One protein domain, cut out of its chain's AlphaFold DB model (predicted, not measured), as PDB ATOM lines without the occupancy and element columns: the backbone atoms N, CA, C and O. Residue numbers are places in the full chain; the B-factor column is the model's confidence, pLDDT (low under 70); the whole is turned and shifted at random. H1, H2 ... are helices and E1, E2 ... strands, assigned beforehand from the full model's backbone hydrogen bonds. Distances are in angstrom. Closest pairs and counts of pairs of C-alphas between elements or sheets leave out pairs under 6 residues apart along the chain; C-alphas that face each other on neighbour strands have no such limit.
ATOM      1  N   ALA A   2     -11.273  11.148 -55.218       37.28
ATOM      2  CA  ALA A   2     -11.723  11.929 -54.058       37.28
ATOM      3  C   ALA A   2     -12.443  11.090 -52.985       37.28
ATOM      4  O   ALA A   2     -12.115  11.145 -51.800       37.28
ATOM      5  N   ALA A   3     -13.378  10.242 -53.426       41.81
ATOM      6  CA  ALA A   3     -14.242   9.464 -52.543       41.81
ATOM      7  C   ALA A   3     -13.472   8.455 -51.669       41.81
ATOM      8  O   ALA A   3     -13.781   8.279 -50.494       41.81
ATOM      9  N   SER A   4     -12.378   7.887 -52.191       51.50
ATOM     10  CA  SER A   4     -11.502   6.990 -51.431       51.50
ATOM     11  C   SER A   4     -10.831   7.683 -50.242       51.50
ATOM     12  O   SER A   4     -10.612   7.051 -49.215       51.50
ATOM     13  N   ARG A   5     -10.513   8.982 -50.345       53.78
ATOM     14  CA  ARG A   5      -9.831   9.727 -49.275       53.78
ATOM     15  C   ARG A   5     -10.780  10.024 -48.113       53.78
ATOM     16  O   ARG A   5     -10.374   9.896 -46.964       53.78
ATOM     17  N   LEU A   6     -12.044  10.326 -48.415       54.38
ATOM     18  CA  LEU A   6     -13.098  10.509 -47.421       54.38
ATOM     19  C   LEU A   6     -13.412   9.208 -46.672       54.38
ATOM     20  O   LEU A   6     -13.395   9.208 -45.445       54.38
ATOM     21  N   CYS A   7     -13.626   8.097 -47.389       55.78
ATOM     22  CA  CYS A   7     -13.879   6.792 -46.765       55.78
ATOM     23  C   CYS A   7     -12.704   6.367 -45.862       55.78
ATOM     24  O   CYS A   7     -12.911   5.885 -44.750       55.78
ATOM     25  N   LEU A   8     -11.455   6.604 -46.291       57.75
ATOM     26  CA  LEU A   8     -10.261   6.354 -45.475       57.75
ATOM     27  C   LEU A   8     -10.219   7.222 -44.211       57.75
ATOM     28  O   LEU A   8      -9.893   6.705 -43.144       57.75
ATOM     29  N   GLU A   9     -10.539   8.514 -44.301       59.06
ATOM     30  CA  GLU A   9     -10.535   9.405 -43.135       59.06
ATOM     31  C   GLU A   9     -11.700   9.117 -42.177       59.06
ATOM     32  O   GLU A   9     -11.473   9.044 -40.973       59.06
ATOM     33  N   ILE A  10     -12.915   8.852 -42.671       61.19
ATOM     34  CA  ILE A  10     -14.061   8.442 -41.834       61.19
ATOM     35  C   ILE A  10     -13.743   7.139 -41.091       61.19
ATOM     36  O   ILE A  10     -13.968   7.034 -39.882       61.19
ATOM     37  N   SER A  11     -13.157   6.158 -41.777       58.12
ATOM     38  CA  SER A  11     -12.774   4.894 -41.150       58.12
ATOM     39  C   SER A  11     -11.628   5.064 -40.157       58.12
ATOM     40  O   SER A  11     -11.696   4.504 -39.061       58.12
ATOM     41  N   LYS A  12     -10.618   5.894 -40.452       61.09
ATOM     42  CA  LYS A  12      -9.592   6.275 -39.463       61.09
ATOM     43  C   LYS A  12     -10.217   6.931 -38.234       61.09
ATOM     44  O   LYS A  12      -9.872   6.550 -37.119       61.09
ATOM     45  N   TRP A  13     -11.160   7.854 -38.418       61.38
ATOM     46  CA  TRP A  13     -11.898   8.487 -37.325       61.38
ATOM     47  C   TRP A  13     -12.648   7.460 -36.478       61.38
ATOM     48  O   TRP A  13     -12.516   7.474 -35.257       61.38
ATOM     49  N   ARG A  14     -13.357   6.509 -37.098       62.47
ATOM     50  CA  ARG A  14     -14.029   5.406 -36.390       62.47
ATOM     51  C   ARG A  14     -13.046   4.588 -35.550       62.47
ATOM     52  O   ARG A  14     -13.340   4.291 -34.393       62.47
ATOM     53  N   TRP A  15     -11.882   4.242 -36.097       57.94
ATOM     54  CA  TRP A  15     -10.858   3.482 -35.377       57.94
ATOM     55  C   TRP A  15     -10.235   4.277 -34.230       57.94
ATOM     56  O   TRP A  15     -10.127   3.744 -33.128       57.94
ATOM     57  N   ILE A  16      -9.902   5.551 -34.445       60.59
ATOM     58  CA  ILE A  16      -9.365   6.443 -33.410       60.59
ATOM     59  C   ILE A  16     -10.386   6.623 -32.284       60.59
ATOM     60  O   ILE A  16     -10.050   6.392 -31.126       60.59
ATOM     61  N   CYS A  17     -11.645   6.937 -32.605       60.81
ATOM     62  CA  CYS A  17     -12.717   7.047 -31.615       60.81
ATOM     63  C   CYS A  17     -12.893   5.736 -30.840       60.81
ATOM     64  O   CYS A  17     -12.979   5.754 -29.617       60.81
ATOM     65  N   ARG A  18     -12.862   4.580 -31.520       61.53
ATOM     66  CA  ARG A  18     -12.955   3.265 -30.870       61.53
ATOM     67  C   ARG A  18     -11.747   2.963 -29.981       61.53
ATOM     68  O   ARG A  18     -11.924   2.346 -28.935       61.53
ATOM     69  N   MET A  19     -10.540   3.376 -30.368       58.34
ATOM     70  CA  MET A  19      -9.341   3.247 -29.537       58.34
ATOM     71  C   MET A  19      -9.413   4.156 -28.308       58.34
ATOM     72  O   MET A  19      -9.151   3.675 -27.214       58.34
ATOM     73  N   ILE A  20      -9.831   5.416 -28.460       61.69
ATOM     74  CA  ILE A  20      -9.996   6.368 -27.351       61.69
ATOM     75  C   ILE A  20     -11.092   5.894 -26.388       61.69
ATOM     76  O   ILE A  20     -10.849   5.819 -25.190       61.69
ATOM     77  N   SER A  21     -12.264   5.477 -26.886       61.66
ATOM     78  CA  SER A  21     -13.342   4.933 -26.043       61.66
ATOM     79  C   SER A  21     -12.948   3.649 -25.308       61.66
ATOM     80  O   SER A  21     -13.503   3.360 -24.252       61.66
ATOM     81  N   ARG A  22     -12.010   2.861 -25.853       60.22
ATOM     82  CA  ARG A  22     -11.468   1.660 -25.196       60.22
ATOM     83  C   ARG A  22     -10.377   1.971 -24.175       60.22
ATOM     84  O   ARG A  22     -10.116   1.130 -23.323       60.22
ATOM     85  N   GLN A  23      -9.777   3.157 -24.221       56.94
ATOM     86  CA  GLN A  23      -8.873   3.650 -23.184       56.94
ATOM     87  C   GLN A  23      -9.693   4.289 -22.045       56.94
ATOM     88  O   GLN A  23      -9.510   5.441 -21.688       56.94
ATOM     89  N   TYR A  38     -15.328  23.110 -29.228       78.19
ATOM     90  CA  TYR A  38     -16.697  23.626 -29.163       78.19
ATOM     91  C   TYR A  38     -17.621  22.894 -30.141       78.19
ATOM     92  O   TYR A  38     -18.765  22.590 -29.821       78.19
ATOM     93  N   GLY A  39     -17.102  22.562 -31.324       80.06
ATOM     94  CA  GLY A  39     -17.818  21.759 -32.302       80.06
ATOM     95  C   GLY A  39     -16.929  21.344 -33.465       80.06
ATOM     96  O   GLY A  39     -15.964  22.034 -33.808       80.06
ATOM     97  N   ILE A  40     -17.269  20.205 -34.062       84.25
ATOM     98  CA  ILE A  40     -16.652  19.697 -35.287       84.25
ATOM     99  C   ILE A  40     -17.735  19.689 -36.363       84.25
ATOM    100  O   ILE A  40     -18.782  19.071 -36.183       84.25
ATOM    101  N   TYR A  41     -17.478  20.385 -37.464       84.38
ATOM    102  CA  TYR A  41     -18.409  20.579 -38.567       84.38
ATOM    103  C   TYR A  41     -17.857  19.876 -39.798       84.38
ATOM    104  O   TYR A  41     -16.761  20.186 -40.262       84.38
ATOM    105  N   LEU A  42     -18.615  18.912 -40.307       82.75
ATOM    106  CA  LEU A  42     -18.274  18.161 -41.507       82.75
ATOM    107  C   LEU A  42     -18.991  18.808 -42.692       82.75
ATOM    108  O   LEU A  42     -20.221  18.875 -42.704       82.75
ATOM    109  N   LEU A  43     -18.234  19.303 -43.668       82.44
ATOM    110  CA  LEU A  43     -18.773  19.971 -44.850       82.44
ATOM    111  C   LEU A  43     -18.618  19.073 -46.076       82.44
ATOM    112  O   LEU A  43     -17.531  18.571 -46.348       82.44
ATOM    113  N   ASN A  44     -19.689  18.924 -46.857       76.06
ATOM    114  CA  ASN A  44     -19.672  18.218 -48.149       76.06
ATOM    115  C   ASN A  44     -19.249  19.131 -49.322       76.06
ATOM    116  O   ASN A  44     -19.590  18.908 -50.482       76.06
ATOM    117  N   PHE A  45     -18.592  20.241 -49.010       78.81
ATOM    118  CA  PHE A  45     -18.080  21.192 -49.978       78.81
ATOM    119  C   PHE A  45     -16.877  21.912 -49.376       78.81
ATOM    120  O   PHE A  45     -16.709  21.970 -48.156       78.81
ATOM    121  N   SER A  46     -16.038  22.467 -50.244       76.94
ATOM    122  CA  SER A  46     -14.906  23.294 -49.833       76.94
ATOM    123  C   SER A  46     -15.319  24.758 -49.788       76.94
ATOM    124  O   SER A  46     -15.956  25.253 -50.718       76.94
ATOM    125  N   LEU A  47     -14.955  25.443 -48.708       79.50
ATOM    126  CA  LEU A  47     -15.097  26.890 -48.601       79.50
ATOM    127  C   LEU A  47     -13.854  27.554 -49.213       79.50
ATOM    128  O   LEU A  47     -12.744  27.143 -48.869       79.50
ATOM    129  N   PRO A  48     -13.997  28.558 -50.098       81.25
ATOM    130  CA  PRO A  48     -12.857  29.272 -50.681       81.25
ATOM    131  C   PRO A  48     -11.899  29.848 -49.629       81.25
ATOM    132  O   PRO A  48     -10.688  29.876 -49.831       81.25
ATOM    133  N   GLU A  49     -12.442  30.271 -48.489       83.06
ATOM    134  CA  GLU A  49     -11.711  30.835 -47.355       83.06
ATOM    135  C   GLU A  49     -10.919  29.773 -46.575       83.06
ATOM    136  O   GLU A  49      -9.967  30.106 -45.868       83.06
ATOM    137  N   PHE A  50     -11.286  28.494 -46.714       82.81
ATOM    138  CA  PHE A  50     -10.686  27.350 -46.027       82.81
ATOM    139  C   PHE A  50     -10.061  26.387 -47.048       82.81
ATOM    140  O   PHE A  50     -10.614  25.320 -47.323       82.81
ATOM    141  N   PRO A  51      -8.878  26.722 -47.600       74.56
ATOM    142  CA  PRO A  51      -8.229  25.918 -48.639       74.56
ATOM    143  C   PRO A  51      -7.720  24.562 -48.126       74.56
ATOM    144  O   PRO A  51      -7.346  23.692 -48.911       74.56
ATOM    145  N   LEU A  52      -7.662  24.382 -46.804       81.75
ATOM    146  CA  LEU A  52      -7.258  23.140 -46.165       81.75
ATOM    147  C   LEU A  52      -8.478  22.263 -45.883       81.75
ATOM    148  O   LEU A  52      -9.521  22.736 -45.437       81.75
ATOM    149  N   TRP A  53      -8.296  20.949 -46.035       77.12
ATOM    150  CA  TRP A  53      -9.304  19.941 -45.686       77.12
ATOM    151  C   TRP A  53      -9.730  20.007 -44.209       77.12
ATOM    152  O   TRP A  53     -10.820  19.568 -43.865       77.12
ATOM    153  N   ARG A  54      -8.879  20.557 -43.336       85.75
ATOM    154  CA  ARG A  54      -9.181  20.867 -41.940       85.75
ATOM    155  C   ARG A  54      -8.808  22.313 -41.648       85.75
ATOM    156  O   ARG A  54      -7.662  22.703 -41.864       85.75
ATOM    157  N   THR A  55      -9.745  23.051 -41.069       86.25
ATOM    158  CA  THR A  55      -9.555  24.427 -40.617       86.25
ATOM    159  C   THR A  55     -10.013  24.570 -39.173       86.25
ATOM    160  O   THR A  55     -11.166  24.299 -38.841       86.25
ATOM    161  N   ASP A  56      -9.095  24.990 -38.306       85.75
ATOM    162  CA  ASP A  56      -9.379  25.275 -36.904       85.75
ATOM    163  C   ASP A  56      -9.708  26.770 -36.767       85.75
ATOM    164  O   ASP A  56      -8.849  27.626 -36.977       85.75
ATOM    165  N   VAL A  57     -10.944  27.080 -36.392       86.19
ATOM    166  CA  VAL A  57     -11.427  28.434 -36.108       86.19
ATOM    167  C   VAL A  57     -11.398  28.666 -34.601       86.19
ATOM    168  O   VAL A  57     -11.806  27.812 -33.808       86.19
ATOM    169  N   VAL A  58     -10.892  29.827 -34.198       84.44
ATOM    170  CA  VAL A  58     -10.815  30.249 -32.797       84.44
ATOM    171  C   VAL A  58     -11.810  31.370 -32.541       84.44
ATOM    172  O   VAL A  58     -11.983  32.255 -33.376       84.44
ATOM    173  N   LEU A  59     -12.454  31.343 -31.375       82.50
ATOM    174  CA  LEU A  59     -13.287  32.456 -30.936       82.50
ATOM    175  C   LEU A  59     -12.396  33.623 -30.500       82.50
ATOM    176  O   LEU A  59     -11.467  33.451 -29.702       82.50
ATOM    177  N   ALA A  60     -12.714  34.808 -31.004       86.94
ATOM    178  CA  ALA A  60     -12.063  36.058 -30.651       86.94
ATOM    179  C   ALA A  60     -13.110  37.125 -30.337       86.94
ATOM    180  O   ALA A  60     -14.233  37.080 -30.842       86.94
ATOM    181  N   ASN A  61     -12.744  38.074 -29.482       85.44
ATOM    182  CA  ASN A  61     -13.534  39.276 -29.263       85.44
ATOM    183  C   ASN A  61     -13.557  40.102 -30.559       85.44
ATOM    184  O   ASN A  61     -12.505  40.410 -31.106       85.44
ATOM    185  N   GLU A  62     -14.743  40.466 -31.042       88.31
ATOM    186  CA  GLU A  62     -14.908  41.190 -32.310       88.31
ATOM    187  C   GLU A  62     -14.267  42.588 -32.293       88.31
ATOM    188  O   GLU A  62     -13.681  43.010 -33.286       88.31
ATOM    189  N   LEU A  63     -14.334  43.293 -31.159       91.81
ATOM    190  CA  LEU A  63     -13.814  44.653 -31.028       91.81
ATOM    191  C   LEU A  63     -12.292  44.677 -30.838       91.81
ATOM    192  O   LEU A  63     -11.624  45.561 -31.369       91.81
ATOM    193  N   THR A  64     -11.741  43.745 -30.054       89.56
ATOM    194  CA  THR A  64     -10.307  43.741 -29.708       89.56
ATOM    195  C   THR A  64      -9.473  42.775 -30.546       89.56
ATOM    196  O   THR A  64      -8.252  42.887 -30.568       89.56
ATOM    197  N   GLY A  65     -10.103  41.808 -31.216       86.31
ATOM    198  CA  GLY A  65      -9.427  40.712 -31.913       86.31
ATOM    199  C   GLY A  65      -8.750  39.701 -30.981       86.31
ATOM    200  O   GLY A  65      -8.129  38.749 -31.453       86.31
ATOM    201  N   GLU A  66      -8.852  39.873 -29.660       86.12
ATOM    202  CA  GLU A  66      -8.196  38.987 -28.706       86.12
ATOM    203  C   GLU A  66      -8.913  37.640 -28.628       86.12
ATOM    204  O   GLU A  66     -10.114  37.548 -28.359       86.12
ATOM    205  N   THR A  67      -8.152  36.568 -28.836       81.69
ATOM    206  CA  THR A  67      -8.637  35.200 -28.653       81.69
ATOM    207  C   THR A  67      -8.794  34.880 -27.173       81.69
ATOM    208  O   THR A  67      -7.950  35.271 -26.361       81.69
ATOM    209  N   PHE A  68      -9.804  34.090 -26.813       76.38
ATOM    210  CA  PHE A  68      -9.988  33.618 -25.438       76.38
ATOM    211  C   PHE A  68      -8.854  32.653 -25.037       76.38
ATOM    212  O   PHE A  68      -8.963  31.439 -25.165       76.38
ATOM    213  N   GLY A  69      -7.730  33.179 -24.540       63.03
ATOM    214  CA  GLY A  69      -6.509  32.392 -24.309       63.03
ATOM    215  C   GLY A  69      -6.629  31.306 -23.231       63.03
ATOM    216  O   GLY A  69      -5.864  30.342 -23.234       63.03
ATOM    217  N   ARG A  70      -7.594  31.441 -22.312       59.28
ATOM    218  CA  ARG A  70      -7.754  30.547 -21.153       59.28
ATOM    219  C   ARG A  70      -8.679  29.358 -21.419       59.28
ATOM    220  O   ARG A  70      -8.515  28.315 -20.796       59.28
ATOM    221  N   ILE A  71      -9.613  29.500 -22.358       62.44
ATOM    222  CA  ILE A  71     -10.483  28.418 -22.816       62.44
ATOM    223  C   ILE A  71     -10.235  28.285 -24.310       62.44
ATOM    224  O   ILE A  71     -10.717  29.096 -25.095       62.44
ATOM    225  N   LYS A  72      -9.464  27.268 -24.703       65.38
ATOM    226  CA  LYS A  72      -9.163  26.967 -26.107       65.38
ATOM    227  C   LYS A  72     -10.404  26.395 -26.805       65.38
ATOM    228  O   LYS A  72     -10.377  25.256 -27.251       65.38
ATOM    229  N   LEU A  73     -11.497  27.157 -26.871       69.69
ATOM    230  CA  LEU A  73     -12.683  26.805 -27.644       69.69
ATOM    231  C   LEU A  73     -12.319  26.889 -29.119       69.69
ATOM    232  O   LEU A  73     -12.272  27.965 -29.713       69.69
ATOM    233  N   LYS A  74     -12.009  25.726 -29.682       76.19
ATOM    234  CA  LYS A  74     -11.780  25.567 -31.110       76.19
ATOM    235  C   LYS A  74     -13.046  25.058 -31.764       76.19
ATOM    236  O   LYS A  74     -13.707  24.170 -31.230       76.19
ATOM    237  N   GLN A  75     -13.353  25.597 -32.929       84.50
ATOM    238  CA  GLN A  75     -14.336  25.048 -33.841       84.50
ATOM    239  C   GLN A  75     -13.582  24.475 -35.033       84.50
ATOM    240  O   GLN A  75     -12.804  25.182 -35.664       84.50
ATOM    241  N   VAL A  76     -13.756  23.192 -35.318       85.62
ATOM    242  CA  VAL A  76     -13.022  22.532 -36.401       85.62
ATOM    243  C   VAL A  76     -13.963  22.335 -37.574       85.62
ATOM    244  O   VAL A  76     -14.988  21.673 -37.435       85.62
ATOM    245  N   TYR A  77     -13.603  22.879 -38.729       85.62
ATOM    246  CA  TYR A  77     -14.273  22.622 -39.995       85.62
ATOM    247  C   TYR A  77     -13.457  21.609 -40.782       85.62
ATOM    248  O   TYR A  77     -12.273  21.826 -41.039       85.62
ATOM    249  N   ILE A  78     -14.082  20.496 -41.142       85.38
ATOM    250  CA  ILE A  78     -13.484  19.476 -41.994       85.38
ATOM    251  C   ILE A  78     -14.235  19.507 -43.318       85.38
ATOM    252  O   ILE A  78     -15.400  19.118 -43.390       85.38
ATOM    253  N   SER A  79     -13.565  20.023 -44.340       82.81
ATOM    254  CA  SER A  79     -14.110  20.185 -45.680       82.81
ATOM    255  C   SER A  79     -13.754  18.980 -46.528       82.81
ATOM    256  O   SER A  79     -12.584  18.600 -46.637       82.81
ATOM    257  N   PHE A  80     -14.766  18.409 -47.161       73.06
ATOM    258  CA  PHE A  80     -14.614  17.299 -48.078       73.06
ATOM    259  C   PHE A  80     -14.954  17.728 -49.502       73.06
ATOM    260  O   PHE A  80     -15.744  18.647 -49.739       73.06
ATOM    261  N   GLU A  81     -14.325  17.059 -50.464       68.44
ATOM    262  CA  GLU A  81     -14.787  17.116 -51.846       68.44
ATOM    263  C   GLU A  81     -16.175  16.478 -51.920       68.44
ATOM    264  O   GLU A  81     -16.448  15.512 -51.203       68.44
ATOM    265  N   ARG A  82     -17.039  17.037 -52.777       64.94
ATOM    266  CA  ARG A  82     -18.415  16.567 -52.949       64.94
ATOM    267  C   ARG A  82     -18.411  15.058 -53.180       64.94
ATOM    268  O   ARG A  82     -17.866  14.590 -54.181       64.94
ATOM    269  N   PHE A  83     -18.998  14.322 -52.244       65.81
ATOM    270  CA  PHE A  83     -19.154  12.880 -52.344       65.81
ATOM    271  C   PHE A  83     -20.607  12.542 -52.664       65.81
ATOM    272  O   PHE A  83     -21.529  13.124 -52.091       65.81
ATOM    273  N   ASP A  84     -20.782  11.574 -53.558       64.19
ATOM    274  CA  ASP A  84     -22.089  11.030 -53.930       64.19
ATOM    275  C   ASP A  84     -22.221   9.540 -53.538       64.19
ATOM    276  O   ASP A  84     -23.226   8.914 -53.857       64.19
TER     277      ASP A  84
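This is residues 2 to 23 and 38 to 84 of the 100 residues of an uncharacterized protein of Bacteroides sp. 3_1_19 (UniProt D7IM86). A small three-stranded sheet has a long helix, H1, set away from it, with residues 8 to 23 sticking out free; the long loop of residues 59 to 73 joins E2 to E3. The printed part has 69 residues, with H1, E1, E2, E3 along the chain; the mixed sheet runs E1, E3, E2. The class is mixed, helices and strands; the whole is loose, radius of gyration of the C-alphas 15.1 A, and flat, spanning 43 by 36 by 13 A.

E1, residues 38 to 43, is 16.2 A long; E3, 74 to 79, 15.7 A, ends at C-alpha 79 (-14.110, 20.185, -45.680); E2, 54 to 58, 13.2 A. H1, residues 3 to 22, 28.6 A, begins at C-alpha 3 (-14.242, 9.464, -52.543).

E1 and E3 are parallel at 9 degrees, N 41 to O 76 2.8 A. E2 and E3, a hairpin, are antiparallel at 154 degrees, N 55 to O 77 2.8 A. H1 is not on the sheet; every O i to N i+4 pair in it is within hydrogen-bond range.

Residues 24 to 37 are not printed, C-alphas 23 and 38 being 22.3 A apart. The E2 to E3 link is long. pLDDT is under 70 in residues 2 to 23, 69 to 73 and 81 to 84.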